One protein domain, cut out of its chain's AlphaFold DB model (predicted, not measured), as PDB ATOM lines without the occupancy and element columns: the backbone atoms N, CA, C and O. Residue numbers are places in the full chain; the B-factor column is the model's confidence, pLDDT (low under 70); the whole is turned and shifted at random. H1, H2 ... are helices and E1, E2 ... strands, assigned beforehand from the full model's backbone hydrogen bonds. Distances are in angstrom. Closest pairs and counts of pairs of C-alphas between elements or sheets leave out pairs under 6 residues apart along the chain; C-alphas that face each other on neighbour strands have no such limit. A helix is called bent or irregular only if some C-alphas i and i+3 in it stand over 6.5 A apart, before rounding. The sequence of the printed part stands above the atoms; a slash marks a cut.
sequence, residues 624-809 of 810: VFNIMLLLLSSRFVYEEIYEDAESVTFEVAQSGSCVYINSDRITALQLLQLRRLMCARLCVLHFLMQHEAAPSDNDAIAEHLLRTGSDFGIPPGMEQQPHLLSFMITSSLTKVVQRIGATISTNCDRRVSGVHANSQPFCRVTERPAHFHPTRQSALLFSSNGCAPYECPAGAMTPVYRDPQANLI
ATOM      1  N   VAL A 624     -39.541  15.640 -28.422       93.62
ATOM      2  CA  VAL A 624     -38.651  14.741 -29.173       93.62
ATOM      3  C   VAL A 624     -37.212  15.253 -29.113       93.62
ATOM      4  O   VAL A 624     -36.287  14.467 -28.913       93.62
ATOM      5  N   PHE A 625     -37.023  16.570 -29.205       94.75
ATOM      6  CA  PHE A 625     -35.731  17.212 -28.994       94.75
ATOM      7  C   PHE A 625     -35.198  16.971 -27.571       94.75
ATOM      8  O   PHE A 625     -34.039  16.604 -27.412       94.75
ATOM      9  N   ASN A 626     -36.042  17.066 -26.542       94.56
ATOM     10  CA  ASN A 626     -35.632  16.811 -25.155       94.56
ATOM     11  C   ASN A 626     -35.219  15.350 -24.917       94.56
ATOM     12  O   ASN A 626     -34.222  15.096 -24.246       94.56
ATOM     13  N   ILE A 627     -35.934  14.382 -25.509       94.94
ATOM     14  CA  ILE A 627     -35.514  12.968 -25.517       94.94
ATOM     15  C   ILE A 627     -34.133  12.827 -26.155       94.94
ATOM     16  O   ILE A 627     -33.276  12.133 -25.614       94.94
ATOM     17  N   MET A 628     -33.916  13.475 -27.302       95.50
ATOM     18  CA  MET A 628     -32.638  13.444 -28.008       95.50
ATOM     19  C   MET A 628     -31.507  14.019 -27.139       95.50
ATOM     20  O   MET A 628     -30.450  13.398 -27.058       95.50
ATOM     21  N   LEU A 629     -31.742  15.140 -26.444       94.81
ATOM     22  CA  LEU A 629     -30.781  15.723 -25.500       94.81
ATOM     23  C   LEU A 629     -30.434  14.754 -24.371       94.81
ATOM     24  O   LEU A 629     -29.257  14.500 -24.122       94.81
ATOM     25  N   LEU A 630     -31.437  14.175 -23.711       95.56
ATOM     26  CA  LEU A 630     -31.206  13.217 -22.630       95.56
ATOM     27  C   LEU A 630     -30.557  11.926 -23.133       95.56
ATOM     28  O   LEU A 630     -29.817  11.294 -22.398       95.56
ATOM     29  N   LEU A 631     -30.776  11.516 -24.378       94.88
ATOM     30  CA  LEU A 631     -30.170  10.293 -24.896       94.88
ATOM     31  C   LEU A 631     -28.708  10.488 -25.320       94.88
ATOM     32  O   LEU A 631     -27.872   9.652 -24.982       94.88
ATOM     33  N   LEU A 632     -28.407  11.568 -26.050       94.44
ATOM     34  CA  LEU A 632     -27.150  11.742 -26.796       94.44
ATOM     35  C   LEU A 632     -26.218  12.831 -26.235       94.44
ATOM     36  O   LEU A 632     -25.098  12.985 -26.728       94.44
ATOM     37  N   SER A 633     -26.622  13.554 -25.186       93.88
ATOM     38  CA  SER A 633     -25.671  14.343 -24.390       93.88
ATOM     39  C   SER A 633     -24.615  13.428 -23.770       93.88
ATOM     40  O   SER A 633     -24.901  12.292 -23.372       93.88
ATOM     41  N   SER A 634     -23.374  13.915 -23.686       92.25
ATOM     42  CA  SER A 634     -22.297  13.144 -23.057       92.25
ATOM     43  C   SER A 634     -22.635  12.870 -21.595       92.25
ATOM     44  O   SER A 634     -22.615  11.710 -21.177       92.25
ATOM     45  N   ARG A 635     -23.052  13.909 -20.864       91.75
ATOM     46  CA  ARG A 635     -23.413  13.827 -19.453       91.75
ATOM     47  C   ARG A 635     -24.642  14.661 -19.116       91.75
ATOM     48  O   ARG A 635     -24.891  15.695 -19.729       91.75
ATOM     49  N   PHE A 636     -25.344  14.242 -18.074       94.38
ATOM     50  CA  PHE A 636     -26.314  15.067 -17.362       94.38
ATOM     51  C   PHE A 636     -26.420  14.619 -15.908       94.38
ATOM     52  O   PHE A 636     -26.038  13.498 -15.550       94.38
ATOM     53  N   VAL A 637     -26.970  15.495 -15.076       94.31
ATOM     54  CA  VAL A 637     -27.219  15.227 -13.657       94.31
ATOM     55  C   VAL A 637     -28.714  15.248 -13.366       94.31
ATOM     56  O   VAL A 637     -29.478  15.896 -14.080       94.31
ATOM     57  N   TYR A 638     -29.145  14.496 -12.358       95.38
ATOM     58  CA  TYR A 638     -30.559  14.327 -12.036       95.38
ATOM     59  C   TYR A 638     -30.785  13.988 -10.557       95.38
ATOM     60  O   TYR A 638     -29.855  13.654  -9.815       95.38
ATOM     61  N   GLU A 639     -32.034  14.123 -10.122       91.00
ATOM     62  CA  GLU A 639     -32.479  13.766  -8.771       91.00
ATOM     63  C   GLU A 639     -32.672  12.253  -8.618       91.00
ATOM     64  O   GLU A 639     -32.938  11.539  -9.584       91.00
ATOM     65  N   GLU A 640     -32.563  11.748  -7.389       90.50
ATOM     66  CA  GLU A 640     -32.887  10.352  -7.089       90.50
ATOM     67  C   GLU A 640     -34.312  10.003  -7.556       90.50
ATOM     68  O   GLU A 640     -35.269  10.727  -7.277       90.50
ATOM     69  N   ILE A 641     -34.464   8.869  -8.246       91.19
ATOM     70  CA  ILE A 641     -35.763   8.422  -8.756       91.19
ATOM     71  C   ILE A 641     -36.377   7.440  -7.759       91.19
ATOM     72  O   ILE A 641     -36.049   6.251  -7.765       91.19
ATOM     73  N   TYR A 642     -37.296   7.928  -6.931       88.75
ATOM     74  CA  TYR A 642     -38.069   7.096  -6.005       88.75
ATOM     75  C   TYR A 642     -39.241   6.384  -6.710       88.75
ATOM     76  O   TYR A 642     -39.607   6.703  -7.847       88.75
ATOM     77  N   GLU A 643     -39.820   5.362  -6.073       84.50
ATOM     78  CA  GLU A 643     -40.943   4.602  -6.652       84.50
ATOM     79  C   GLU A 643     -42.220   5.438  -6.797       84.50
ATOM     80  O   GLU A 643     -42.960   5.262  -7.763       84.50
ATOM     81  N   ASP A 644     -42.430   6.367  -5.870       85.44
ATOM     82  CA  ASP A 644     -43.553   7.297  -5.771       85.44
ATOM     83  C   ASP A 644     -43.319   8.627  -6.509       85.44
ATOM     84  O   ASP A 644     -44.207   9.479  -6.534       85.44
ATOM     85  N   ALA A 645     -42.158   8.811  -7.146       84.12
ATOM     86  CA  ALA A 645     -41.859  10.021  -7.903       84.12
ATOM     87  C   ALA A 645     -42.769  10.149  -9.139       84.12
ATOM     88  O   ALA A 645     -42.757   9.295 -10.031       84.12
ATOM     89  N   GLU A 646     -43.525  11.247  -9.229       85.75
ATOM     90  CA  GLU A 646     -44.355  11.551 -10.405       85.75
ATOM     91  C   GLU A 646     -43.508  12.016 -11.603       85.75
ATOM     92  O   GLU A 646     -43.825  11.721 -12.760       85.75
ATOM     93  N   SER A 647     -42.405  12.718 -11.332       90.69
ATOM     94  CA  SER A 647     -41.537  13.309 -12.346       90.69
ATOM     95  C   SER A 647     -40.080  13.378 -11.895       90.69
ATOM     96  O   SER A 647     -39.799  13.348 -10.700       90.69
ATOM     97  N   VAL A 648     -39.164  13.496 -12.852       93.50
ATOM     98  CA  VAL A 648     -37.717  13.555 -12.625       93.50
ATOM     99  C   VAL A 648     -37.143  14.757 -13.361       93.50
ATOM    100  O   VAL A 648     -37.354  14.906 -14.570       93.50
ATOM    101  N   THR A 649     -36.385  15.580 -12.636       94.12
ATOM    102  CA  THR A 649     -35.673  16.726 -13.206       94.12
ATOM    103  C   THR A 649     -34.254  16.335 -13.609       94.12
ATOM    104  O   THR A 649     -33.521  15.711 -12.840       94.12
ATOM    105  N   PHE A 650     -33.857  16.762 -14.802       95.56
ATOM    106  CA  PHE A 650     -32.524  16.614 -15.368       95.56
ATOM    107  C   PHE A 650     -31.914  17.989 -15.640       95.56
ATOM    108  O   PHE A 650     -32.612  18.887 -16.107       95.56
ATOM    109  N   GLU A 651     -30.611  18.137 -15.419       94.75
ATOM    110  CA  GLU A 651     -29.810  19.276 -15.873       94.75
ATOM    111  C   GLU A 651     -28.822  18.788 -16.939       94.75
ATOM    112  O   GLU A 651     -27.966  17.940 -16.671       94.75
ATOM    113  N   VAL A 652     -28.959  19.321 -18.155       92.88
ATOM    114  CA  VAL A 652     -28.096  19.017 -19.304       92.88
ATOM    115  C   VAL A 652     -27.256  20.246 -19.616       92.88
ATOM    116  O   VAL A 652     -27.815  21.306 -19.904       92.88
ATOM    117  N   ALA A 653     -25.932  20.109 -19.582       88.06
ATOM    118  CA  ALA A 653     -24.996  21.173 -19.932       88.06
ATOM    119  C   ALA A 653     -24.483  21.005 -21.370       88.06
ATOM    120  O   ALA A 653     -24.189  19.890 -21.798       88.06
ATOM    121  N   GLN A 654     -24.390  22.112 -22.105       86.81
ATOM    122  CA  GLN A 654     -23.827  22.168 -23.449       86.81
ATOM    123  C   GLN A 654     -23.254  23.558 -23.747       86.81
ATOM    124  O   GLN A 654     -23.939  24.574 -23.598       86.81
ATOM    125  N   SER A 655     -22.015  23.594 -24.247       81.38
ATOM    126  CA  SER A 655     -21.314  24.815 -24.676       81.38
ATOM    127  C   SER A 655     -21.316  25.931 -23.615       81.38
ATOM    128  O   SER A 655     -21.424  27.112 -23.944       81.38
ATOM    129  N   GLY A 656     -21.192  25.557 -22.338       79.00
ATOM    130  CA  GLY A 656     -21.129  26.470 -21.194       79.00
ATOM    131  C   GLY A 656     -22.486  26.932 -20.652       79.00
ATOM    132  O   GLY A 656     -22.512  27.651 -19.655       79.00
ATOM    133  N   SER A 657     -23.594  26.508 -21.264       83.12
ATOM    134  CA  SER A 657     -24.967  26.768 -20.811       83.12
ATOM    135  C   SER A 657     -25.637  25.476 -20.345       83.12
ATOM    136  O   SER A 657     -25.202  24.386 -20.704       83.12
ATOM    137  N   CYS A 658     -26.732  25.573 -19.591       87.25
ATOM    138  CA  CYS A 658     -27.509  24.408 -19.170       87.25
ATOM    139  C   CYS A 658     -29.007  24.587 -19.415       87.25
ATOM    140  O   CYS A 658     -29.524  25.703 -19.392       87.25
ATOM    141  N   VAL A 659     -29.705  23.469 -19.599       90.06
ATOM    142  CA  VAL A 659     -31.166  23.404 -19.710       90.06
ATOM    143  C   VAL A 659     -31.696  22.385 -18.712       90.06
ATOM    144  O   VAL A 659     -31.107  21.317 -18.528       90.06
ATOM    145  N   TYR A 660     -32.827  22.718 -18.091       93.12
ATOM    146  CA  TYR A 660     -33.539  21.840 -17.170       93.12
ATOM    147  C   TYR A 660     -34.683  21.150 -17.898       93.12
ATOM    148  O   TYR A 660     -35.500  21.800 -18.550       93.12
ATOM    149  N   ILE A 661     -34.742  19.827 -17.797       93.69
ATOM    150  CA  ILE A 661     -35.763  19.003 -18.442       93.69
ATOM    151  C   ILE A 661     -36.495  18.228 -17.355       93.69
ATOM    152  O   ILE A 661     -35.871  17.496 -16.596       93.69
ATOM    153  N   ASN A 662     -37.816  18.363 -17.290       93.62
ATOM    154  CA  ASN A 662     -38.668  17.550 -16.435       93.62
ATOM    155  C   ASN A 662     -39.358  16.460 -17.265       93.62
ATOM    156  O   ASN A 662     -39.963  16.744 -18.307       93.62
ATOM    157  N   SER A 663     -39.285  15.211 -16.816       93.44
ATOM    158  CA  SER A 663     -39.884  14.064 -17.503       93.44
ATOM    159  C   SER A 663     -40.681  13.185 -16.550       93.44
ATOM    160  O   SER A 663     -40.361  13.097 -15.367       93.44
ATOM    161  N   ASP A 664     -41.707  12.500 -17.060       92.31
ATOM    162  CA  ASP A 664     -42.378  11.458 -16.288       92.31
ATOM    163  C   ASP A 664     -41.402  10.328 -15.925       92.31
ATOM    164  O   ASP A 664     -40.479   9.997 -16.680       92.31
ATOM    165  N   ARG A 665     -41.637   9.692 -14.775       93.06
ATOM    166  CA  ARG A 665     -40.768   8.635 -14.241       93.06
ATOM    167  C   ARG A 665     -40.513   7.490 -15.229       93.06
ATOM    168  O   ARG A 665     -39.404   6.965 -15.285       93.06
ATOM    169  N   ILE A 666     -41.512   7.075 -16.011       91.75
ATOM    170  CA  ILE A 666     -41.368   5.926 -16.917       91.75
ATOM    171  C   ILE A 666     -40.464   6.296 -18.094       91.75
ATOM    172  O   ILE A 666     -39.608   5.505 -18.487       91.75
ATOM    173  N   THR A 667     -40.642   7.485 -18.669       93.06
ATOM    174  CA  THR A 667     -39.757   8.014 -19.713       93.06
ATOM    175  C   THR A 667     -38.333   8.173 -19.189       93.06
ATOM    176  O   THR A 667     -37.413   7.654 -19.819       93.06
ATOM    177  N   ALA A 668     -38.151   8.778 -18.013       94.69
ATOM    178  CA  ALA A 668     -36.851   8.912 -17.358       94.69
ATOM    179  C   ALA A 668     -36.114   7.565 -17.226       94.69
ATOM    180  O   ALA A 668     -34.979   7.421 -17.688       94.69
ATOM    181  N   LEU A 669     -36.778   6.549 -16.665       94.25
ATOM    182  CA  LEU A 669     -36.195   5.216 -16.480       94.25
ATOM    183  C   LEU A 669     -35.852   4.533 -17.808       94.25
ATOM    184  O   LEU A 669     -34.815   3.881 -17.913       94.25
ATOM    185  N   GLN A 670     -36.684   4.697 -18.840       94.50
ATOM    186  CA  GLN A 670     -36.388   4.154 -20.165       94.50
ATOM    187  C   GLN A 670     -35.167   4.820 -20.797       94.50
ATOM    188  O   GLN A 670     -34.319   4.118 -21.339       94.50
ATOM    189  N   LEU A 671     -35.036   6.145 -20.705       95.31
ATOM    190  CA  LEU A 671     -33.878   6.857 -21.249       95.31
ATOM    191  C   LEU A 671     -32.583   6.449 -20.544       95.31
ATOM    192  O   LEU A 671     -31.587   6.176 -21.211       95.31
ATOM    193  N   LEU A 672     -32.613   6.318 -19.215       95.94
ATOM    194  CA  LEU A 672     -31.481   5.789 -18.451       95.94
ATOM    195  C   LEU A 672     -31.145   4.352 -18.871       95.94
ATOM    196  O   LEU A 672     -29.975   4.032 -19.064       95.94
ATOM    197  N   GLN A 673     -32.148   3.499 -19.091       95.00
ATOM    198  CA  GLN A 673     -31.932   2.139 -19.590       95.00
ATOM    199  C   GLN A 673     -31.261   2.118 -20.968       95.00
ATOM    200  O   GLN A 673     -30.309   1.366 -21.171       95.00
ATOM    201  N   LEU A 674     -31.725   2.950 -21.906       95.62
ATOM    202  CA  LEU A 674     -31.104   3.069 -23.226       95.62
ATOM    203  C   LEU A 674     -29.645   3.523 -23.113       95.62
ATOM    204  O   LEU A 674     -28.782   2.959 -23.779       95.62
ATOM    205  N   ARG A 675     -29.347   4.503 -22.252       96.69
ATOM    206  CA  ARG A 675     -27.969   4.974 -22.043       96.69
ATOM    207  C   ARG A 675     -27.060   3.898 -21.472       96.69
ATOM    208  O   ARG A 675     -25.915   3.799 -21.898       96.69
ATOM    209  N   ARG A 676     -27.567   3.055 -20.571       96.31
ATOM    210  CA  ARG A 676     -26.812   1.909 -20.046       96.31
ATOM    211  C   ARG A 676     -26.449   0.926 -21.166       96.31
ATOM    212  O   ARG A 676     -25.289   0.527 -21.256       96.31
ATOM    213  N   LEU A 677     -27.385   0.635 -22.080       96.06
ATOM    214  CA  LEU A 677     -27.118  -0.185 -23.274       96.06
ATOM    215  C   LEU A 677     -26.097   0.475 -24.215       96.06
ATOM    216  O   LEU A 677     -25.228  -0.203 -24.762       96.06
ATOM    217  N   MET A 678     -26.160   1.800 -24.382       96.12
ATOM    218  CA  MET A 678     -25.158   2.550 -25.148       96.12
ATOM    219  C   MET A 678     -23.770   2.476 -24.497       96.12
ATOM    220  O   MET A 678     -22.783   2.329 -25.212       96.12
ATOM    221  N   CYS A 679     -23.683   2.507 -23.164       96.31
ATOM    222  CA  CYS A 679     -22.429   2.284 -22.439       96.31
ATOM    223  C   CYS A 679     -21.902   0.857 -22.645       96.31
ATOM    224  O   CYS A 679     -20.707   0.670 -22.862       96.31
ATOM    225  N   ALA A 680     -22.790  -0.143 -22.690       95.44
ATOM    226  CA  ALA A 680     -22.426  -1.509 -23.070       95.44
ATOM    227  C   ALA A 680     -21.784  -1.533 -24.462       95.44
ATOM    228  O   ALA A 680     -20.722  -2.115 -24.663       95.44
ATOM    229  N   ARG A 681     -22.393  -0.835 -25.428       94.25
ATOM    230  CA  ARG A 681     -21.849  -0.744 -26.783       94.25
ATOM    231  C   ARG A 681     -20.503  -0.020 -26.823       94.25
ATOM    232  O   ARG A 681     -19.615  -0.466 -27.540       94.25
ATOM    233  N   LEU A 682     -20.327   1.046 -26.043       94.62
ATOM    234  CA  LEU A 682     -19.041   1.736 -25.900       94.62
ATOM    235  C   LEU A 682     -17.965   0.831 -25.291       94.62
ATOM    236  O   LEU A 682     -16.831   0.859 -25.760       94.62
ATOM    237  N   CYS A 683     -18.324  -0.002 -24.312       93.75
ATOM    238  CA  CYS A 683     -17.440  -1.023 -23.750       93.75
ATOM    239  C   CYS A 683     -16.966  -2.002 -24.832       93.75
ATOM    240  O   CYS A 683     -15.768  -2.249 -24.954       93.75
ATOM    241  N   VAL A 684     -17.884  -2.497 -25.674       92.69
ATOM    242  CA  VAL A 684     -17.535  -3.374 -26.804       92.69
ATOM    243  C   VAL A 684     -16.618  -2.662 -27.799       92.69
ATOM    244  O   VAL A 684     -15.602  -3.221 -28.200       92.69
ATOM    245  N   LEU A 685     -16.936  -1.424 -28.189       91.75
ATOM    246  CA  LEU A 685     -16.106  -0.654 -29.122       91.75
ATOM    247  C   LEU A 685     -14.692  -0.436 -28.574       91.75
ATOM    248  O   LEU A 685     -13.725  -0.593 -29.314       91.75
ATOM    249  N   HIS A 686     -14.562  -0.123 -27.283       91.94
ATOM    250  CA  HIS A 686     -13.266   0.028 -26.627       91.94
ATOM    251  C   HIS A 686     -12.459  -1.279 -26.627       91.94
ATOM    252  O   HIS A 686     -11.282  -1.265 -26.984       91.94
ATOM    253  N   PHE A 687     -13.099  -2.402 -26.302       90.62
ATOM    254  CA  PHE A 687     -12.478  -3.728 -26.315       90.62
ATOM    255  C   PHE A 687     -11.990  -4.133 -27.719       90.62
ATOM    256  O   PHE A 687     -10.862  -4.597 -27.884       90.62
ATOM    257  N   LEU A 688     -12.796  -3.881 -28.757       88.75
ATOM    258  CA  LEU A 688     -12.413  -4.136 -30.153       88.75
ATOM    259  C   LEU A 688     -11.271  -3.224 -30.625       88.75
ATOM    260  O   LEU A 688     -10.385  -3.669 -31.353       88.75
ATOM    261  N   MET A 689     -11.269  -1.960 -30.193       88.81
ATOM    262  CA  MET A 689     -10.205  -0.991 -30.481       88.81
ATOM    263  C   MET A 689      -8.851  -1.429 -29.897       88.81
ATOM    264  O   MET A 689      -7.806  -1.148 -30.474       88.81
ATOM    265  N   GLN A 690      -8.852  -2.145 -28.770       85.94
ATOM    266  CA  GLN A 690      -7.640  -2.711 -28.165       85.94
ATOM    267  C   GLN A 690      -7.117  -3.961 -28.899       85.94
ATOM    268  O   GLN A 690      -6.078  -4.497 -28.518       85.94
ATOM    269  N   HIS A 691      -7.803  -4.411 -29.958       79.31
ATOM    270  CA  HIS A 691      -7.501  -5.632 -30.713       79.31
ATOM    271  C   HIS A 691      -7.481  -6.905 -29.852       79.31
ATOM    272  O   HIS A 691      -6.818  -7.884 -30.196       79.31
ATOM    273  N   GLU A 692      -8.225  -6.911 -28.746       79.62
ATOM    274  CA  GLU A 692      -8.318  -8.067 -27.848       79.62
ATOM    275  C   GLU A 692      -9.275  -9.152 -28.378       79.62
ATOM    276  O   GLU A 692      -9.174 -10.304 -27.963       79.62
ATOM    277  N   ALA A 693     -10.164  -8.811 -29.321       83.62
ATOM    278  CA  ALA A 693     -11.074  -9.744 -29.987       83.62
ATOM    279  C   ALA A 693     -11.418  -9.306 -31.421       83.62
ATOM    280  O   ALA A 693     -11.336  -8.125 -31.774       83.62
ATOM    281  N   ALA A 694     -11.842 -10.265 -32.250       83.25
ATOM    282  CA  ALA A 694     -12.427  -9.976 -33.557       83.25
ATOM    283  C   ALA A 694     -13.899  -9.537 -33.408       83.25
ATOM    284  O   ALA A 694     -14.588 -10.044 -32.524       83.25
ATOM    285  N   PRO A 695     -14.442  -8.684 -34.301       83.44
ATOM    286  CA  PRO A 695     -15.848  -8.260 -34.240       83.44
ATOM    287  C   PRO A 695     -16.869  -9.409 -34.276       83.44
ATOM    288  O   PRO A 695     -17.983  -9.258 -33.785       83.44
ATOM    289  N   SER A 696     -16.492 -10.554 -34.855       84.62
ATOM    290  CA  SER A 696     -17.321 -11.760 -34.941       84.62
ATOM    291  C   SER A 696     -17.277 -12.647 -33.688       84.62
ATOM    292  O   SER A 696     -18.059 -13.593 -33.593       84.62
ATOM    293  N   ASP A 697     -16.362 -12.388 -32.749       89.31
ATOM    294  CA  ASP A 697     -16.151 -13.206 -31.552       89.31
ATOM    295  C   ASP A 697     -17.132 -12.816 -30.434       89.31
ATOM    296  O   ASP A 697     -16.814 -12.094 -29.487       89.31
ATOM    297  N   ASN A 698     -18.381 -13.263 -30.587       90.38
ATOM    298  CA  ASN A 698     -19.457 -12.955 -29.646       90.38
ATOM    299  C   ASN A 698     -19.182 -13.479 -28.229       90.38
ATOM    300  O   ASN A 698     -19.590 -12.827 -27.269       90.38
ATOM    301  N   ASP A 699     -18.488 -14.610 -28.095       91.31
ATOM    302  CA  ASP A 699     -18.203 -15.223 -26.796       91.31
ATOM    303  C   ASP A 699     -17.194 -14.377 -26.011       91.31
ATOM    304  O   ASP A 699     -17.451 -14.036 -24.854       91.31
ATOM    305  N   ALA A 700     -16.102 -13.943 -26.655       92.12
ATOM    306  CA  ALA A 700     -15.125 -13.052 -26.030       92.12
ATOM    307  C   ALA A 700     -15.746 -11.704 -25.632       92.12
ATOM    308  O   ALA A 700     -15.461 -11.171 -24.556       92.12
ATOM    309  N   ILE A 701     -16.625 -11.153 -26.477       92.50
ATOM    310  CA  ILE A 701     -17.327  -9.897 -26.183       92.50
ATOM    311  C   ILE A 701     -18.280 -10.070 -24.989       92.50
ATOM    312  O   ILE A 701     -18.302  -9.221 -24.095       92.50
ATOM    313  N   ALA A 702     -19.054 -11.157 -24.951       92.06
ATOM    314  CA  ALA A 702     -19.962 -11.456 -23.846       92.06
ATOM    315  C   ALA A 702     -19.196 -11.656 -22.527       92.06
ATOM    316  O   ALA A 702     -19.563 -11.075 -21.503       92.06
ATOM    317  N   GLU A 703     -18.096 -12.416 -22.552       93.00
ATOM    318  CA  GLU A 703     -17.229 -12.615 -21.389       93.00
ATOM    319  C   GLU A 703     -16.640 -11.286 -20.897       93.00
ATOM    320  O   GLU A 703     -16.654 -11.010 -19.695       93.00
ATOM    321  N   HIS A 704     -16.179 -10.427 -21.813       92.44
ATOM    322  CA  HIS A 704     -15.654  -9.112 -21.462       92.44
ATOM    323  C   HIS A 704     -16.705  -8.249 -20.754       92.44
ATOM    324  O   HIS A 704     -16.417  -7.699 -19.690       92.44
ATOM    325  N   LEU A 705     -17.926  -8.169 -21.300       92.25
ATOM    326  CA  LEU A 705     -19.028  -7.414 -20.694       92.25
ATOM    327  C   LEU A 705     -19.336  -7.911 -19.277       92.25
ATOM    328  O   LEU A 705     -19.432  -7.097 -18.361       92.25
ATOM    329  N   LEU A 706     -19.407  -9.229 -19.068       90.44
ATOM    330  CA  LEU A 706     -19.627  -9.817 -17.742       90.44
ATOM    331  C   LEU A 706     -18.477  -9.507 -16.772       90.44
ATOM    332  O   LEU A 706     -18.712  -9.185 -15.605       90.44
ATOM    333  N   ARG A 707     -17.229  -9.554 -17.253       90.69
ATOM    334  CA  ARG A 707     -16.025  -9.302 -16.449       90.69
ATOM    335  C   ARG A 707     -15.942  -7.869 -15.921       90.69
ATOM    336  O   ARG A 707     -15.324  -7.655 -14.881       90.69
ATOM    337  N   THR A 708     -16.569  -6.900 -16.590       87.81
ATOM    338  CA  THR A 708     -16.620  -5.512 -16.095       87.81
ATOM    339  C   THR A 708     -17.349  -5.373 -14.753       87.81
ATOM    340  O   THR A 708     -17.157  -4.376 -14.060       87.81
ATOM    341  N   GLY A 709     -18.200  -6.340 -14.380       85.25
ATOM    342  CA  GLY A 709     -19.031  -6.262 -13.176       85.25
ATOM    343  C   GLY A 709     -20.136  -5.200 -13.246       85.25
ATOM    344  O   GLY A 709     -20.730  -4.867 -12.223       85.25
ATOM    345  N   SER A 710     -20.406  -4.660 -14.437       88.88
ATOM    346  CA  SER A 710     -21.448  -3.672 -14.702       88.88
ATOM    347  C   SER A 710     -22.675  -4.344 -15.315       88.88
ATOM    348  O   SER A 710     -22.565  -5.167 -16.218       88.88
ATOM    349  N   ASP A 711     -23.866  -3.969 -14.853       88.00
ATOM    350  CA  ASP A 711     -25.118  -4.559 -15.335       88.00
ATOM    351  C   ASP A 711     -25.532  -4.072 -16.738       88.00
ATOM    352  O   ASP A 711     -26.355  -4.711 -17.390       88.00
ATOM    353  N   PHE A 712     -24.990  -2.933 -17.194       91.38
ATOM    354  CA  PHE A 712     -25.181  -2.316 -18.517       91.38
ATOM    355  C   PHE A 712     -26.631  -2.201 -19.030       91.38
ATOM    356  O   PHE A 712     -26.870  -1.826 -20.174       91.38
ATOM    357  N   GLY A 713     -27.629  -2.479 -18.194       86.88
ATOM    358  CA  GLY A 713     -29.016  -2.561 -18.622       86.88
ATOM    359  C   GLY A 713     -29.289  -3.655 -19.665       86.88
ATOM    360  O   GLY A 713     -30.283  -3.564 -20.387       86.88
ATOM    361  N   ILE A 714     -28.442  -4.681 -19.774       91.19
ATOM    362  CA  ILE A 714     -28.703  -5.792 -20.696       91.19
ATOM    363  C   ILE A 714     -29.806  -6.675 -20.088       91.19
ATOM    364  O   ILE A 714     -29.720  -7.021 -18.908       91.19
ATOM    365  N   PRO A 715     -30.880  -7.011 -20.831       89.25
ATOM    366  CA  PRO A 715     -31.911  -7.905 -20.318       89.25
ATOM    367  C   PRO A 715     -31.350  -9.296 -19.980       89.25
ATOM    368  O   PRO A 715     -30.548  -9.815 -20.759       89.25
ATOM    369  N   PRO A 716     -31.825  -9.945 -18.899       85.50
ATOM    370  CA  PRO A 716     -31.408 -11.300 -18.552       85.50
ATOM    371  C   PRO A 716     -31.604 -12.293 -19.702       85.50
ATOM    372  O   PRO A 716     -32.684 -12.362 -20.292       85.50
ATOM    373  N   GLY A 717     -30.572 -13.078 -19.998       83.44
ATOM    374  CA  GLY A 717     -30.526 -14.043 -21.098       83.44
ATOM    375  C   GLY A 717     -30.020 -13.471 -22.427       83.44
ATOM    376  O   GLY A 717     -29.743 -14.249 -23.338       83.44
ATOM    377  N   MET A 718     -29.872 -12.147 -22.551       86.38
ATOM    378  CA  MET A 718     -29.338 -11.484 -23.752       86.38
ATOM    379  C   MET A 718     -27.844 -11.155 -23.633       86.38
ATOM    380  O   MET A 718     -27.238 -10.707 -24.604       86.38
ATOM    381  N   GLU A 719     -27.216 -11.401 -22.478       83.44
ATOM    382  CA  GLU A 719     -25.796 -11.110 -22.239       83.44
ATOM    383  C   GLU A 719     -24.864 -11.928 -23.145       83.44
ATOM    384  O   GLU A 719     -23.760 -11.491 -23.451       83.44
ATOM    385  N   GLN A 720     -25.326 -13.088 -23.623       84.81
ATOM    386  CA  GLN A 720     -24.597 -13.962 -24.551       84.81
ATOM    387  C   GLN A 720     -24.768 -13.563 -26.028       84.81
ATOM    388  O   GLN A 720     -24.209 -14.207 -26.911       84.81
ATOM    389  N   GLN A 721     -25.556 -12.524 -26.329       88.44
ATOM    390  CA  GLN A 721     -25.865 -12.093 -27.699       88.44
ATOM    391  C   GLN A 721     -25.467 -10.626 -27.941       88.44
ATOM    392  O   GLN A 721     -26.312  -9.795 -28.287       88.44
ATOM    393  N   PRO A 722     -24.176 -10.267 -27.791       86.31
ATOM    394  CA  PRO A 722     -23.736  -8.875 -27.869       86.31
ATOM    395  C   PRO A 722     -23.936  -8.234 -29.253       86.31
ATOM    396  O   PRO A 722     -24.085  -7.014 -29.338       86.31
ATOM    397  N   HIS A 723     -24.016  -9.021 -30.331       86.81
ATOM    398  CA  HIS A 723     -24.365  -8.524 -31.670       86.81
ATOM    399  C   HIS A 723     -25.755  -7.859 -31.737       86.81
ATOM    400  O   HIS A 723     -25.978  -7.001 -32.585       86.81
ATOM    401  N   LEU A 724     -26.681  -8.179 -30.822       90.88
ATOM    402  CA  LEU A 724     -28.017  -7.574 -30.784       90.88
ATOM    403  C   LEU A 724     -28.065  -6.217 -30.069       90.88
ATOM    404  O   LEU A 724     -29.110  -5.567 -30.086       90.88
ATOM    405  N   LEU A 725     -26.972  -5.760 -29.445       92.38
ATOM    406  CA  LEU A 725     -26.951  -4.510 -28.671       92.38
ATOM    407  C   LEU A 725     -27.431  -3.306 -29.489       92.38
ATOM    408  O   LEU A 725     -28.306  -2.568 -29.036       92.38
ATOM    409  N   SER A 726     -26.909  -3.130 -30.704       91.62
ATOM    410  CA  SER A 726     -27.305  -2.018 -31.576       91.62
ATOM    411  C   SER A 726     -28.790  -2.084 -31.945       91.62
ATOM    412  O   SER A 726     -29.491  -1.084 -31.810       91.62
ATOM    413  N   PHE A 727     -29.303  -3.271 -32.284       91.81
ATOM    414  CA  PHE A 727     -30.730  -3.472 -32.555       91.81
ATOM    415  C   PHE A 727     -31.608  -3.181 -31.329       91.81
ATOM    416  O   PHE A 727     -32.659  -2.546 -31.445       91.81
ATOM    417  N   MET A 728     -31.182  -3.598 -30.132       93.81
ATOM    418  CA  MET A 728     -31.892  -3.273 -28.894       93.81
ATOM    419  C   MET A 728     -31.955  -1.756 -28.684       93.81
ATOM    420  O   MET A 728     -33.029  -1.240 -28.363       93.81
ATOM    421  N   ILE A 729     -30.855  -1.032 -28.914       94.50
ATOM    422  CA  ILE A 729     -30.800   0.432 -28.781       94.50
ATOM    423  C   ILE A 729     -31.777   1.101 -29.761       94.50
ATOM    424  O   ILE A 729     -32.634   1.880 -29.335       94.50
ATOM    425  N   THR A 730     -31.703   0.776 -31.055       93.69
ATOM    426  CA  THR A 730     -32.523   1.423 -32.098       93.69
ATOM    427  C   THR A 730     -34.010   1.076 -31.983       93.69
ATOM    428  O   THR A 730     -34.870   1.962 -32.076       93.69
ATOM    429  N   SER A 731     -34.343  -0.185 -31.688       92.62
ATOM    430  CA  SER A 731     -35.725  -0.623 -31.450       92.62
ATOM    431  C   SER A 731     -36.331   0.057 -30.219       92.62
ATOM    432  O   SER A 731     -37.480   0.509 -30.246       92.62
ATOM    433  N   SER A 732     -35.558   0.177 -29.135       92.25
ATOM    434  CA  SER A 732     -36.029   0.811 -27.900       92.25
ATOM    435  C   SER A 732     -36.225   2.312 -28.084       92.25
ATOM    436  O   SER A 732     -37.251   2.842 -27.660       92.25
ATOM    437  N   LEU A 733     -35.312   2.984 -28.794       94.12
ATOM    438  CA  LEU A 733     -35.455   4.394 -29.156       94.12
ATOM    439  C   LEU A 733     -36.755   4.636 -29.924       94.12
ATOM    440  O   LEU A 733     -37.551   5.499 -29.553       94.12
ATOM    441  N   THR A 734     -36.998   3.825 -30.953       92.00
ATOM    442  CA  THR A 734     -38.196   3.936 -31.790       92.00
ATOM    443  C   THR A 734     -39.468   3.835 -30.948       92.00
ATOM    444  O   THR A 734     -40.360   4.675 -31.071       92.00
ATOM    445  N   LYS A 735     -39.530   2.872 -30.018       91.81
ATOM    446  CA  LYS A 735     -40.670   2.696 -29.103       91.81
ATOM    447  C   LYS A 735     -40.871   3.898 -28.174       91.81
ATOM    448  O   LYS A 735     -42.007   4.334 -27.988       91.81
ATOM    449  N   VAL A 736     -39.795   4.445 -27.600       91.62
ATOM    450  CA  VAL A 736     -39.860   5.617 -26.705       91.62
ATOM    451  C   VAL A 736     -40.390   6.841 -27.456       91.62
ATOM    452  O   VAL A 736     -41.327   7.496 -26.994       91.62
ATOM    453  N   VAL A 737     -39.852   7.111 -28.649       90.44
ATOM    454  CA  VAL A 737     -40.261   8.252 -29.479       90.44
ATOM    455  C   VAL A 737     -41.708   8.107 -29.944       90.44
ATOM    456  O   VAL A 737     -42.476   9.062 -29.841       90.44
ATOM    457  N   GLN A 738     -42.122   6.918 -30.392       88.25
ATOM    458  CA  GLN A 738     -43.507   6.659 -30.799       88.25
ATOM    459  C   GLN A 738     -44.494   6.840 -29.641       88.25
ATOM    460  O   GLN A 738     -45.552   7.443 -29.830       88.25
ATOM    461  N   ARG A 739     -44.147   6.383 -28.430       88.19
ATOM    462  CA  ARG A 739     -45.000   6.536 -27.239       88.19
ATOM    463  C   ARG A 739     -45.251   8.006 -26.896       88.19
ATOM    464  O   ARG A 739     -46.385   8.397 -26.611       88.19
ATOM    465  N   ILE A 740     -44.204   8.826 -26.934       84.12
ATOM    466  CA  ILE A 740     -44.317  10.262 -26.653       84.12
ATOM    467  C   ILE A 740     -45.022  10.977 -27.810       84.12
ATOM    468  O   ILE A 740     -45.939  11.765 -27.580       84.12
ATOM    469  N   GLY A 741     -44.697  10.620 -29.055       79.69
ATOM    470  CA  GLY A 741     -45.352  11.139 -30.255       79.69
ATOM    471  C   GLY A 741     -46.868  10.918 -30.268       79.69
ATOM    472  O   GLY A 741     -47.615  11.857 -30.543       79.69
ATOM    473  N   ALA A 742     -47.333   9.715 -29.908       76.00
ATOM    474  CA  ALA A 742     -48.759   9.388 -29.820       76.00
ATOM    475  C   ALA A 742     -49.497  10.279 -28.807       76.00
ATOM    476  O   ALA A 742     -50.609  10.740 -29.064       76.00
ATOM    477  N   THR A 743     -48.849  10.585 -27.683       69.31
ATOM    478  CA  THR A 743     -49.414  11.439 -26.632       69.31
ATOM    479  C   THR A 743     -49.599  12.877 -27.121       69.31
ATOM    480  O   THR A 743     -50.659  13.472 -26.912       69.31
ATOM    481  N   ILE A 744     -48.617  13.419 -27.850       63.94
ATOM    482  CA  ILE A 744     -48.683  14.770 -28.428       63.94
ATOM    483  C   ILE A 744     -49.868  14.897 -29.396       63.94
ATOM    484  O   ILE A 744     -50.632  15.857 -29.298       63.94
ATOM    485  N   SER A 745     -50.065  13.914 -30.283       60.00
ATOM    486  CA  SER A 745     -51.182  13.925 -31.239       60.00
ATOM    487  C   SER A 745     -52.544  13.938 -30.534       60.00
ATOM    488  O   SER A 745     -53.414  14.720 -30.903       60.00
ATOM    489  N   THR A 746     -52.709  13.167 -29.452       57.03
ATOM    490  CA  THR A 746     -53.972  13.138 -28.684       57.03
ATOM    491  C   THR A 746     -54.271  14.427 -27.909       57.03
ATOM    492  O   THR A 746     -55.431  14.719 -27.617       57.03
ATOM    493  N   ASN A 747     -53.248  15.223 -27.576       51.50
ATOM    494  CA  ASN A 747     -53.411  16.480 -26.844       51.50
ATOM    495  C   ASN A 747     -53.798  17.665 -27.738       51.50
ATOM    496  O   ASN A 747     -54.466  18.581 -27.255       51.50
ATOM    497  N   CYS A 748     -53.458  17.634 -29.033       47.25
ATOM    498  CA  CYS A 748     -53.996  18.587 -30.009       47.25
ATOM    499  C   CYS A 748     -55.527  18.484 -30.119       47.25
ATOM    500  O   CYS A 748     -56.196  19.515 -30.139       47.25
ATOM    501  N   ASP A 749     -56.081  17.270 -30.068       42.81
ATOM    502  CA  ASP A 749     -57.532  17.040 -30.145       42.81
ATOM    503  C   ASP A 749     -58.273  17.382 -28.834       42.81
ATOM    504  O   ASP A 749     -59.445  17.760 -28.844       42.81
ATOM    505  N   ARG A 750     -57.599  17.291 -27.677       44.34
ATOM    506  CA  ARG A 750     -58.198  17.501 -26.340       44.34
ATOM    507  C   ARG A 750     -58.176  18.938 -25.822       44.34
ATOM    508  O   ARG A 750     -58.861  19.220 -24.837       44.34
ATOM    509  N   ARG A 751     -57.485  19.877 -26.483       41.53
ATOM    510  CA  ARG A 751     -57.578  21.320 -26.150       41.53
ATOM    511  C   ARG A 751     -59.006  21.889 -26.291       41.53
ATOM    512  O   ARG A 751     -59.245  23.015 -25.876       41.53
ATOM    513  N   VAL A 752     -59.957  21.100 -26.801       43.75
ATOM    514  CA  VAL A 752     -61.392  21.418 -26.895       43.75
ATOM    515  C   VAL A 752     -62.210  20.941 -25.673       43.75
ATOM    516  O   VAL A 752     -63.336  21.396 -25.503       43.75
ATOM    517  N   SER A 753     -61.693  20.070 -24.788       39.16
ATOM    518  CA  SER A 753     -62.543  19.349 -23.811       39.16
ATOM    519  C   SER A 753     -62.120  19.355 -22.331       39.16
ATOM    520  O   SER A 753     -62.821  18.759 -21.520       39.16
ATOM    521  N   GLY A 754     -61.064  20.069 -21.929       40.53
ATOM    522  CA  GLY A 754     -60.879  20.481 -20.522       40.53
ATOM    523  C   GLY A 754     -60.758  19.369 -19.461       40.53
ATOM    524  O   GLY A 754     -61.192  19.573 -18.330       40.53
ATOM    525  N   VAL A 755     -60.169  18.211 -19.782       37.00
ATOM    526  CA  VAL A 755     -59.903  17.136 -18.800       37.00
ATOM    527  C   VAL A 755     -58.397  17.014 -18.530       37.00
ATOM    528  O   VAL A 755     -57.619  16.789 -19.455       37.00
ATOM    529  N   HIS A 756     -57.987  17.140 -17.262       40.56
ATOM    530  CA  HIS A 756     -56.607  16.931 -16.797       40.56
ATOM    531  C   HIS A 756     -56.219  15.441 -16.803       40.56
ATOM    532  O   HIS A 756     -57.008  14.592 -16.395       40.56
ATOM    533  N   ALA A 757     -54.993  15.122 -17.237       45.69
ATOM    534  CA  ALA A 757     -54.483  13.754 -17.341       45.69
ATOM    535  C   ALA A 757     -53.162  13.575 -16.567       45.69
ATOM    536  O   ALA A 757     -52.088  13.783 -17.125       45.69
ATOM    537  N   ASN A 758     -53.228  13.105 -15.317       46.22
ATOM    538  CA  ASN A 758     -52.059  12.751 -14.487       46.22
ATOM    539  C   ASN A 758     -51.373  11.422 -14.906       46.22
ATOM    540  O   ASN A 758     -50.800  10.730 -14.079       46.22
ATOM    541  N   SER A 759     -51.453  11.014 -16.179       58.12
ATOM    542  CA  SER A 759     -50.929   9.711 -16.646       58.12
ATOM    543  C   SER A 759     -50.356   9.735 -18.071       58.12
ATOM    544  O   SER A 759     -50.121   8.682 -18.667       58.12
ATOM    545  N   GLN A 760     -50.173  10.913 -18.668       71.44
ATOM    546  CA  GLN A 760     -49.650  11.024 -20.029       71.44
ATOM    547  C   GLN A 760     -48.117  11.162 -20.030       71.44
ATOM    548  O   GLN A 760     -47.608  11.998 -19.285       71.44
ATOM    549  N   PRO A 761     -47.386  10.403 -20.873       80.25
ATOM    550  CA  PRO A 761     -45.941  10.557 -21.036       80.25
ATOM    551  C   PRO A 761     -45.539  11.992 -21.397       80.25
ATOM    552  O   PRO A 761     -46.148  12.601 -22.282       80.25
ATOM    553  N   PHE A 762     -44.495  12.521 -20.757       87.19
ATOM    554  CA  PHE A 762     -43.978  13.860 -21.042       87.19
ATOM    555  C   PHE A 762     -42.465  13.982 -20.819       87.19
ATOM    556  O   PHE A 762     -41.858  13.293 -19.999       87.19
ATOM    557  N   CYS A 763     -41.857  14.909 -21.560       88.31
ATOM    558  CA  CYS A 763     -40.460  15.314 -21.419       88.31
ATOM    559  C   CYS A 763     -40.337  16.770 -21.884       88.31
ATOM    560  O   CYS A 763     -40.375  17.050 -23.085       88.31
ATOM    561  N   ARG A 764     -40.304  17.721 -20.950       88.75
ATOM    562  CA  ARG A 764     -40.467  19.156 -21.232       88.75
ATOM    563  C   ARG A 764     -39.364  19.973 -20.584       88.75
ATOM    564  O   ARG A 764     -38.933  19.656 -19.482       88.75
ATOM    565  N   VAL A 765     -38.957  21.045 -21.254       87.31
ATOM    566  CA  VAL A 765     -38.079  22.052 -20.650       87.31
ATOM    567  C   VAL A 765     -38.824  22.734 -19.503       87.31
ATOM    568  O   VAL A 765     -40.039  22.927 -19.574       87.31
ATOM    569  N   THR A 766     -38.106  23.066 -18.439       85.00
ATOM    570  CA  THR A 766     -38.629  23.797 -17.286       85.00
ATOM    571  C   THR A 766     -37.621  24.848 -16.819       85.00
ATOM    572  O   THR A 766     -36.452  24.808 -17.205       85.00
ATOM    573  N   GLU A 767     -38.062  25.803 -16.004       83.62
ATOM    574  CA  GLU A 767     -37.137  26.644 -15.244       83.62
ATOM    575  C   GLU A 767     -36.389  25.786 -14.219       83.62
ATOM    576  O   GLU A 767     -36.873  24.728 -13.811       83.62
ATOM    577  N   ARG A 768     -35.218  26.246 -13.762       85.44
ATOM    578  CA  ARG A 768     -34.497  25.562 -12.684       85.44
ATOM    579  C   ARG A 768     -35.401  25.473 -11.446       85.44
ATOM    580  O   ARG A 768     -35.712  26.519 -10.869       85.44
ATOM    581  N   PRO A 769     -35.773  24.271 -10.967       84.81
ATOM    582  CA  PRO A 769     -36.579  24.171  -9.759       84.81
ATOM    583  C   PRO A 769     -35.814  24.714  -8.547       84.81
ATOM    584  O   PRO A 769     -34.625  24.437  -8.373       84.81
ATOM    585  N   ALA A 770     -36.500  25.460  -7.675       82.81
ATOM    586  CA  ALA A 770     -35.886  26.108  -6.509       82.81
ATOM    587  C   ALA A 770     -35.191  25.123  -5.544       82.81
ATOM    588  O   ALA A 770     -34.251  25.500  -4.848       82.81
ATOM    589  N   HIS A 771     -35.639  23.866  -5.524       83.19
ATOM    590  CA  HIS A 771     -35.111  22.795  -4.674       83.19
ATOM    591  C   HIS A 771     -34.373  21.706  -5.465       83.19
ATOM    592  O   HIS A 771     -34.210  20.602  -4.959       83.19
ATOM    593  N   PHE A 772     -33.928  22.004  -6.692       85.94
ATOM    594  CA  PHE A 772     -33.188  21.038  -7.499       85.94
ATOM    595  C   PHE A 772     -31.792  20.791  -6.918       85.94
ATOM    596  O   PHE A 772     -30.899  21.646  -6.997       85.94
ATOM    597  N   HIS A 773     -31.617  19.594  -6.361       87.62
ATOM    598  CA  HIS A 773     -30.367  19.108  -5.790       87.62
ATOM    599  C   HIS A 773     -30.010  17.766  -6.437       87.62
ATOM    600  O   HIS A 773     -30.454  16.722  -5.956       87.62
ATOM    601  N   PRO A 774     -29.233  17.764  -7.535       88.94
ATOM    602  CA  PRO A 774     -28.883  16.522  -8.204       88.94
ATOM    603  C   PRO A 774     -28.036  15.645  -7.280       88.94
ATOM    604  O   PRO A 774     -27.043  16.100  -6.712       88.94
ATOM    605  N   THR A 775     -28.425  14.379  -7.149       91.81
ATOM    606  CA  THR A 775     -27.712  13.356  -6.361       91.81
ATOM    607  C   THR A 775     -27.139  12.252  -7.243       91.81
ATOM    608  O   THR A 775     -26.338  11.434  -6.783       91.81
ATOM    609  N   ARG A 776     -27.536  12.215  -8.518       94.38
ATOM    610  CA  ARG A 776     -27.128  11.219  -9.506       94.38
ATOM    611  C   ARG A 776     -26.624  11.885 -10.778       94.38
ATOM    612  O   ARG A 776     -26.996  13.009 -11.110       94.38
ATOM    613  N   GLN A 777     -25.795  11.156 -11.511       93.75
ATOM    614  CA  GLN A 777     -25.335  11.528 -12.843       93.75
ATOM    615  C   GLN A 777     -25.425  10.345 -13.798       93.75
ATOM    616  O   GLN A 777     -25.302   9.190 -13.383       93.75
ATOM    617  N   SER A 778     -25.631  10.648 -15.079       95.19
ATOM    618  CA  SER A 778     -25.509   9.689 -16.169       95.19
ATOM    619  C   SER A 778     -24.518  10.203 -17.206       95.19
ATOM    620  O   SER A 778     -24.728  11.272 -17.781       95.19
ATOM    621  N   ALA A 779     -23.479   9.427 -17.503       93.56
ATOM    622  CA  ALA A 779     -22.472   9.721 -18.518       93.56
ATOM    623  C   ALA A 779     -22.352   8.565 -19.526       93.56
ATOM    624  O   ALA A 779     -22.536   7.406 -19.163       93.56
ATOM    625  N   LEU A 780     -22.058   8.869 -20.792       93.94
ATOM    626  CA  LEU A 780     -21.803   7.854 -21.823       93.94
ATOM    627  C   LEU A 780     -20.355   7.363 -21.736       93.94
ATOM    628  O   LEU A 780     -19.449   8.016 -22.255       93.94
ATOM    629  N   LEU A 781     -20.145   6.210 -21.096       91.44
ATOM    630  CA  LEU A 781     -18.823   5.677 -20.749       91.44
ATOM    631  C   LEU A 781     -18.625   4.253 -21.261       91.44
ATOM    632  O   LEU A 781     -19.582   3.507 -21.433       91.44
ATOM    633  N   PHE A 782     -17.369   3.860 -21.469       89.44
ATOM    634  CA  PHE A 782     -17.015   2.496 -21.880       89.44
ATOM    635  C   PHE A 782     -16.720   1.560 -20.696       89.44
ATOM    636  O   PHE A 782     -16.603   0.359 -20.889       89.44
ATOM    637  N   SER A 783     -16.561   2.090 -19.482       87.88
ATOM    638  CA  SER A 783     -16.033   1.357 -18.320       87.88
ATOM    639  C   SER A 783     -17.098   0.900 -17.315       87.88
ATOM    640  O   SER A 783     -16.810   0.076 -16.451       87.88
ATOM    641  N   SER A 784     -18.322   1.425 -17.398       89.69
ATOM    642  CA  SER A 784     -19.434   1.099 -16.495       89.69
ATOM    643  C   SER A 784     -20.780   1.391 -17.161       89.69
ATOM    644  O   SER A 784     -20.827   1.878 -18.287       89.69
ATOM    645  N   ASN A 785     -21.895   1.149 -16.467       90.81
ATOM    646  CA  ASN A 785     -23.241   1.442 -16.971       90.81
ATOM    647  C   ASN A 785     -23.552   2.951 -17.094       90.81
ATOM    648  O   ASN A 785     -24.664   3.310 -17.482       90.81
ATOM    649  N   GLY A 786     -22.602   3.821 -16.744       91.12
ATOM    650  CA  GLY A 786     -22.722   5.266 -16.883       91.12
ATOM    651  C   GLY A 786     -23.524   5.959 -15.783       91.12
ATOM    652  O   GLY A 786     -23.512   7.184 -15.738       91.12
ATOM    653  N   CYS A 787     -24.198   5.230 -14.887       92.75
ATOM    654  CA  CYS A 787     -24.984   5.803 -13.793       92.75
ATOM    655  C   CYS A 787     -24.203   5.755 -12.475       92.75
ATOM    656  O   CYS A 787     -23.817   4.682 -12.013       92.75
ATOM    657  N   ALA A 788     -24.021   6.904 -11.827       91.38
ATOM    658  CA  ALA A 788     -23.258   7.010 -10.583       91.38
ATOM    659  C   ALA A 788     -23.870   8.038  -9.616       91.38
ATOM    660  O   ALA A 788     -24.644   8.902 -10.042       91.38
ATOM    661  N   PRO A 789     -23.539   7.978  -8.309       89.62
ATOM    662  CA  PRO A 789     -23.718   9.120  -7.419       89.62
ATOM    663  C   PRO A 789     -23.038  10.367  -7.998       89.62
ATOM    664  O   PRO A 789     -21.971  10.275  -8.613       89.62
ATOM    665  N   TYR A 790     -23.673  11.521  -7.825       85.69
ATOM    666  CA  TYR A 790     -23.112  12.809  -8.209       85.69
ATOM    667  C   TYR A 790     -22.630  13.549  -6.966       85.69
ATOM    668  O   TYR A 790     -23.409  13.839  -6.060       85.69
ATOM    669  N   GLU A 791     -21.342  13.873  -6.952       77.56
ATOM    670  CA  GLU A 791     -20.743  14.781  -5.983       77.56
ATOM    671  C   GLU A 791     -20.392  16.077  -6.709       77.56
ATOM    672  O   GLU A 791     -19.742  16.057  -7.755       77.56
ATOM    673  N   CYS A 792     -20.841  17.214  -6.176       68.19
ATOM    674  CA  CYS A 792     -20.538  18.509  -6.775       68.19
ATOM    675  C   CYS A 792     -19.016  18.758  -6.713       68.19
ATOM    676  O   CYS A 792     -18.463  18.757  -5.607       68.19
ATOM    677  N   PRO A 793     -18.325  18.974  -7.849       62.00
ATOM    678  CA  PRO A 793     -16.875  19.132  -7.847       62.00
ATOM    679  C   PRO A 793     -16.430  20.341  -7.012       62.00
ATOM    680  O   PRO A 793     -16.932  21.457  -7.178       62.00
ATOM    681  N   ALA A 794     -15.445  20.145  -6.129       47.28
ATOM    682  CA  ALA A 794     -14.857  21.230  -5.349       47.28
ATOM    683  C   ALA A 794     -14.085  22.190  -6.270       47.28
ATOM    684  O   ALA A 794     -13.099  21.807  -6.894       47.28
ATOM    685  N   GLY A 795     -14.523  23.450  -6.351       50.94
ATOM    686  CA  GLY A 795     -13.850  24.467  -7.162       50.94
ATOM    687  C   GLY A 795     -14.071  24.331  -8.671       50.94
ATOM    688  O   GLY A 795     -13.212  24.777  -9.429       50.94
ATOM    689  N   ALA A 796     -15.193  23.733  -9.103       42.75
ATOM    690  CA  ALA A 796     -15.601  23.720 -10.507       42.75
ATOM    691  C   ALA A 796     -15.378  25.107 -11.131       42.75
ATOM    692  O   ALA A 796     -15.771  26.115 -10.534       42.75
ATOM    693  N   MET A 797     -14.754  25.162 -12.321       39.44
ATOM    694  CA  MET A 797     -14.873  26.351 -13.164       39.44
ATOM    695  C   MET A 797     -16.359  26.646 -13.225       39.44
ATOM    696  O   MET A 797     -17.117  25.820 -13.729       39.44
ATOM    697  N   THR A 798     -16.777  27.758 -12.627       35.12
ATOM    698  CA  THR A 798     -18.170  28.167 -12.644       35.12
ATOM    699  C   THR A 798     -18.572  28.165 -14.112       35.12
ATOM    700  O   THR A 798     -17.954  28.912 -14.883       35.12
ATOM    701  N   PRO A 799     -19.543  27.329 -14.531       37.72
ATOM    702  CA  PRO A 799     -20.134  27.485 -15.844       37.72
ATOM    703  C   PRO A 799     -20.457  28.964 -15.995       37.72
ATOM    704  O   PRO A 799     -20.906  29.606 -15.035       37.72
ATOM    705  N   VAL A 800     -20.183  29.542 -17.161       37.88
ATOM    706  CA  VAL A 800     -20.685  30.880 -17.461       37.88
ATOM    707  C   VAL A 800     -22.189  30.703 -17.635       37.88
ATOM    708  O   VAL A 800     -22.671  30.602 -18.756       37.88
ATOM    709  N   TYR A 801     -22.906  30.599 -16.509       38.47
ATOM    710  CA  TYR A 801     -24.344  30.423 -16.420       38.47
ATOM    711  C   TYR A 801     -24.983  31.593 -17.149       38.47
ATOM    712  O   TYR A 801     -25.186  32.678 -16.604       38.47
ATOM    713  N   ARG A 802     -25.255  31.388 -18.429       37.47
ATOM    714  CA  ARG A 802     -26.170  32.216 -19.183       37.47
ATOM    715  C   ARG A 802     -27.443  31.420 -19.207       37.47
ATOM    716  O   ARG A 802     -27.546  30.476 -19.970       37.47
ATOM    717  N   ASP A 803     -28.365  31.789 -18.331       37.50
ATOM    718  CA  ASP A 803     -29.771  31.455 -18.503       37.50
ATOM    719  C   ASP A 803     -30.205  32.059 -19.853       37.50
ATOM    720  O   ASP A 803     -30.273  33.292 -19.965       37.50
ATOM    721  N   PRO A 804     -30.392  31.261 -20.923       41.28
ATOM    722  CA  PRO A 804     -30.576  31.811 -22.259       41.28
ATOM    723  C   PRO A 804     -31.979  32.365 -22.499       41.28
ATOM    724  O   PRO A 804     -32.217  32.776 -23.629       41.28
ATOM    725  N   GLN A 805     -32.847  32.431 -21.469       46.22
ATOM    726  CA  GLN A 805     -34.255  32.875 -21.452       46.22
ATOM    727  C   GLN A 805     -35.241  31.739 -21.118       46.22
ATOM    728  O   GLN A 805     -36.203  31.520 -21.860       46.22
ATOM    729  N   ALA A 806     -35.084  31.065 -19.973       36.88
ATOM    730  CA  ALA A 806     -36.141  30.173 -19.476       36.88
ATOM    731  C   ALA A 806     -37.522  30.884 -19.409       36.88
ATOM    732  O   ALA A 806     -38.534  30.305 -19.794       36.88
ATOM    733  N   ASN A 807     -37.535  32.192 -19.112       35.69
ATOM    734  CA  ASN A 807     -38.742  33.032 -19.016       35.69
ATOM    735  C   ASN A 807     -39.507  33.295 -20.336       35.69
ATOM    736  O   ASN A 807     -40.590  33.874 -20.288       35.69
ATOM    737  N   LEU A 808     -38.939  33.005 -21.516       39.59
ATOM    738  CA  LEU A 808     -39.632  33.182 -22.813       39.59
ATOM    739  C   LEU A 808     -40.146  31.858 -23.398       39.59
ATOM    740  O   LEU A 808     -40.917  31.889 -24.359       39.59
ATOM    741  N   ILE A 809     -39.672  30.731 -22.861       38.38
ATOM    742  CA  ILE A 809     -39.952  29.371 -23.338       38.38
ATOM    743  C   ILE A 809     -40.962  28.662 -22.412       38.38
ATOM    744  O   ILE A 809     -41.729  27.830 -22.901       38.38
TER     745      ILE A 809
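Overview. This is residues 624 to 809 of the 810 residues of the protein "Putative helicase" of Trypanosoma cruzi (UniProt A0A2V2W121). A strongly twisted sheet of six strands has H1 and H2 packed over one of its faces, and the long helix H4 runs alongside these two helices, off the sheet. H3 crosses H2 near one end of the helical side, while residues 748 to 756, of which 748 to 750 belong to H4, stick out. After E6 a long loop leads to the small helix H5, beside the sheet's edge strand E4. The 186 printed residues hold five named helices and six named strands, in the chain order H1 E1 E2 E3 H2 H3 H4 E4 E5 E6 H5; the sheet's order is E4 E3 E2 E1 E5 E6, antiparallel throughout, and the class is mixed. The whole is compact, with a radius of gyration of the C-alphas of 18.6 A and spans of 57 by 45 by 29 A.

Arrangement. H1, residues 624 to 632, comes first. E1, residues 635 to 638, E2, residues 647 to 654, and E3, residues 657 to 664, form a meander, each strand the antiparallel neighbour of the one before; E1 and E2 are a hairpin, as are E2 and E3. N 651 and O 637 are 2.8 A apart, and N 650 and O 661 are 2.8 A apart, both within hydrogen-bond range. H2, residues 665 to 689, touches H1 with residues 671 to 675 alone, at a steep tilt of 40 degrees, the same way; the closest C-alphas are those of Leu 631 and Leu 671, 6.2 A apart. H3, residues 698 to 707, touches H2 at a steep tilt of 65 degrees, opposite ways, the closest C-alphas being those of Val 684 and Ile 701, 6.6 A apart; H2 touches H3 with residues 680 to 687 alone. H4, residues 722 to 750, touches H2 with residues 725 to 736 alone, at a shallow tilt of 26 degrees, opposite ways; its closest pair of C-alphas is Leu 674 and Ile 729, 6.2 A. It touches H1 with residues 737 to 741 alone, at a shallow tilt of 24 degrees, opposite ways, the closest C-alphas being those of Val 624 and Val 737, 6.7 A apart. E4, residues 763 to 766, is an edge strand next to E3, with N 764 and O 662 2.8 A apart, within hydrogen-bond range. E5, residues 776 to 779, pairs with E1 through N 638 and O 776, 2.9 A, and forms a hairpin with E6, residues 787 to 789, the other edge strand, through N 777 and O 788, 2.9 A, both within hydrogen-bond range. H1 and H2 are on the same face of this sheet, giving two layers, helices on one face of a sheet. H1 has a height over the sheet of 8.3 A; it lies over E2, and only just over E3, with 3 C-alphas. H5, residues 806 to 809, only grazes the sheet; H3 and H4 are not on it. Every O i to N i+4 pair is within hydrogen-bond range in H1, H2 and H3, but 22 of 25 in H4; H5 is too short for such a pair.

Along the chain. H1 begins at C-alpha 624 (-38.651, 14.741, -29.173). E2 measures 22.7 A from first to last C-alpha, E3 23.6 A, H2 35.9 A and H4 43.4 A. H4 begins at C-alpha 722 (-23.736, -8.875, -27.869) and is irregular: C-alphas 723 and 726 are 7.1 A apart. H5 ends at C-alpha 809 (-39.952, 29.371, -23.338).

Size, cuts and confidence. The C-alphas of Glu 692 and Ser 753, 60.9 A apart, are the two farthest apart. The printed part has no cut. The links H3 to H4, H4 to E4 and E6 to H5 are long. The mean pLDDT of the printed part is 81.7; residues 743 to 759 and 792 to 809 are under 70.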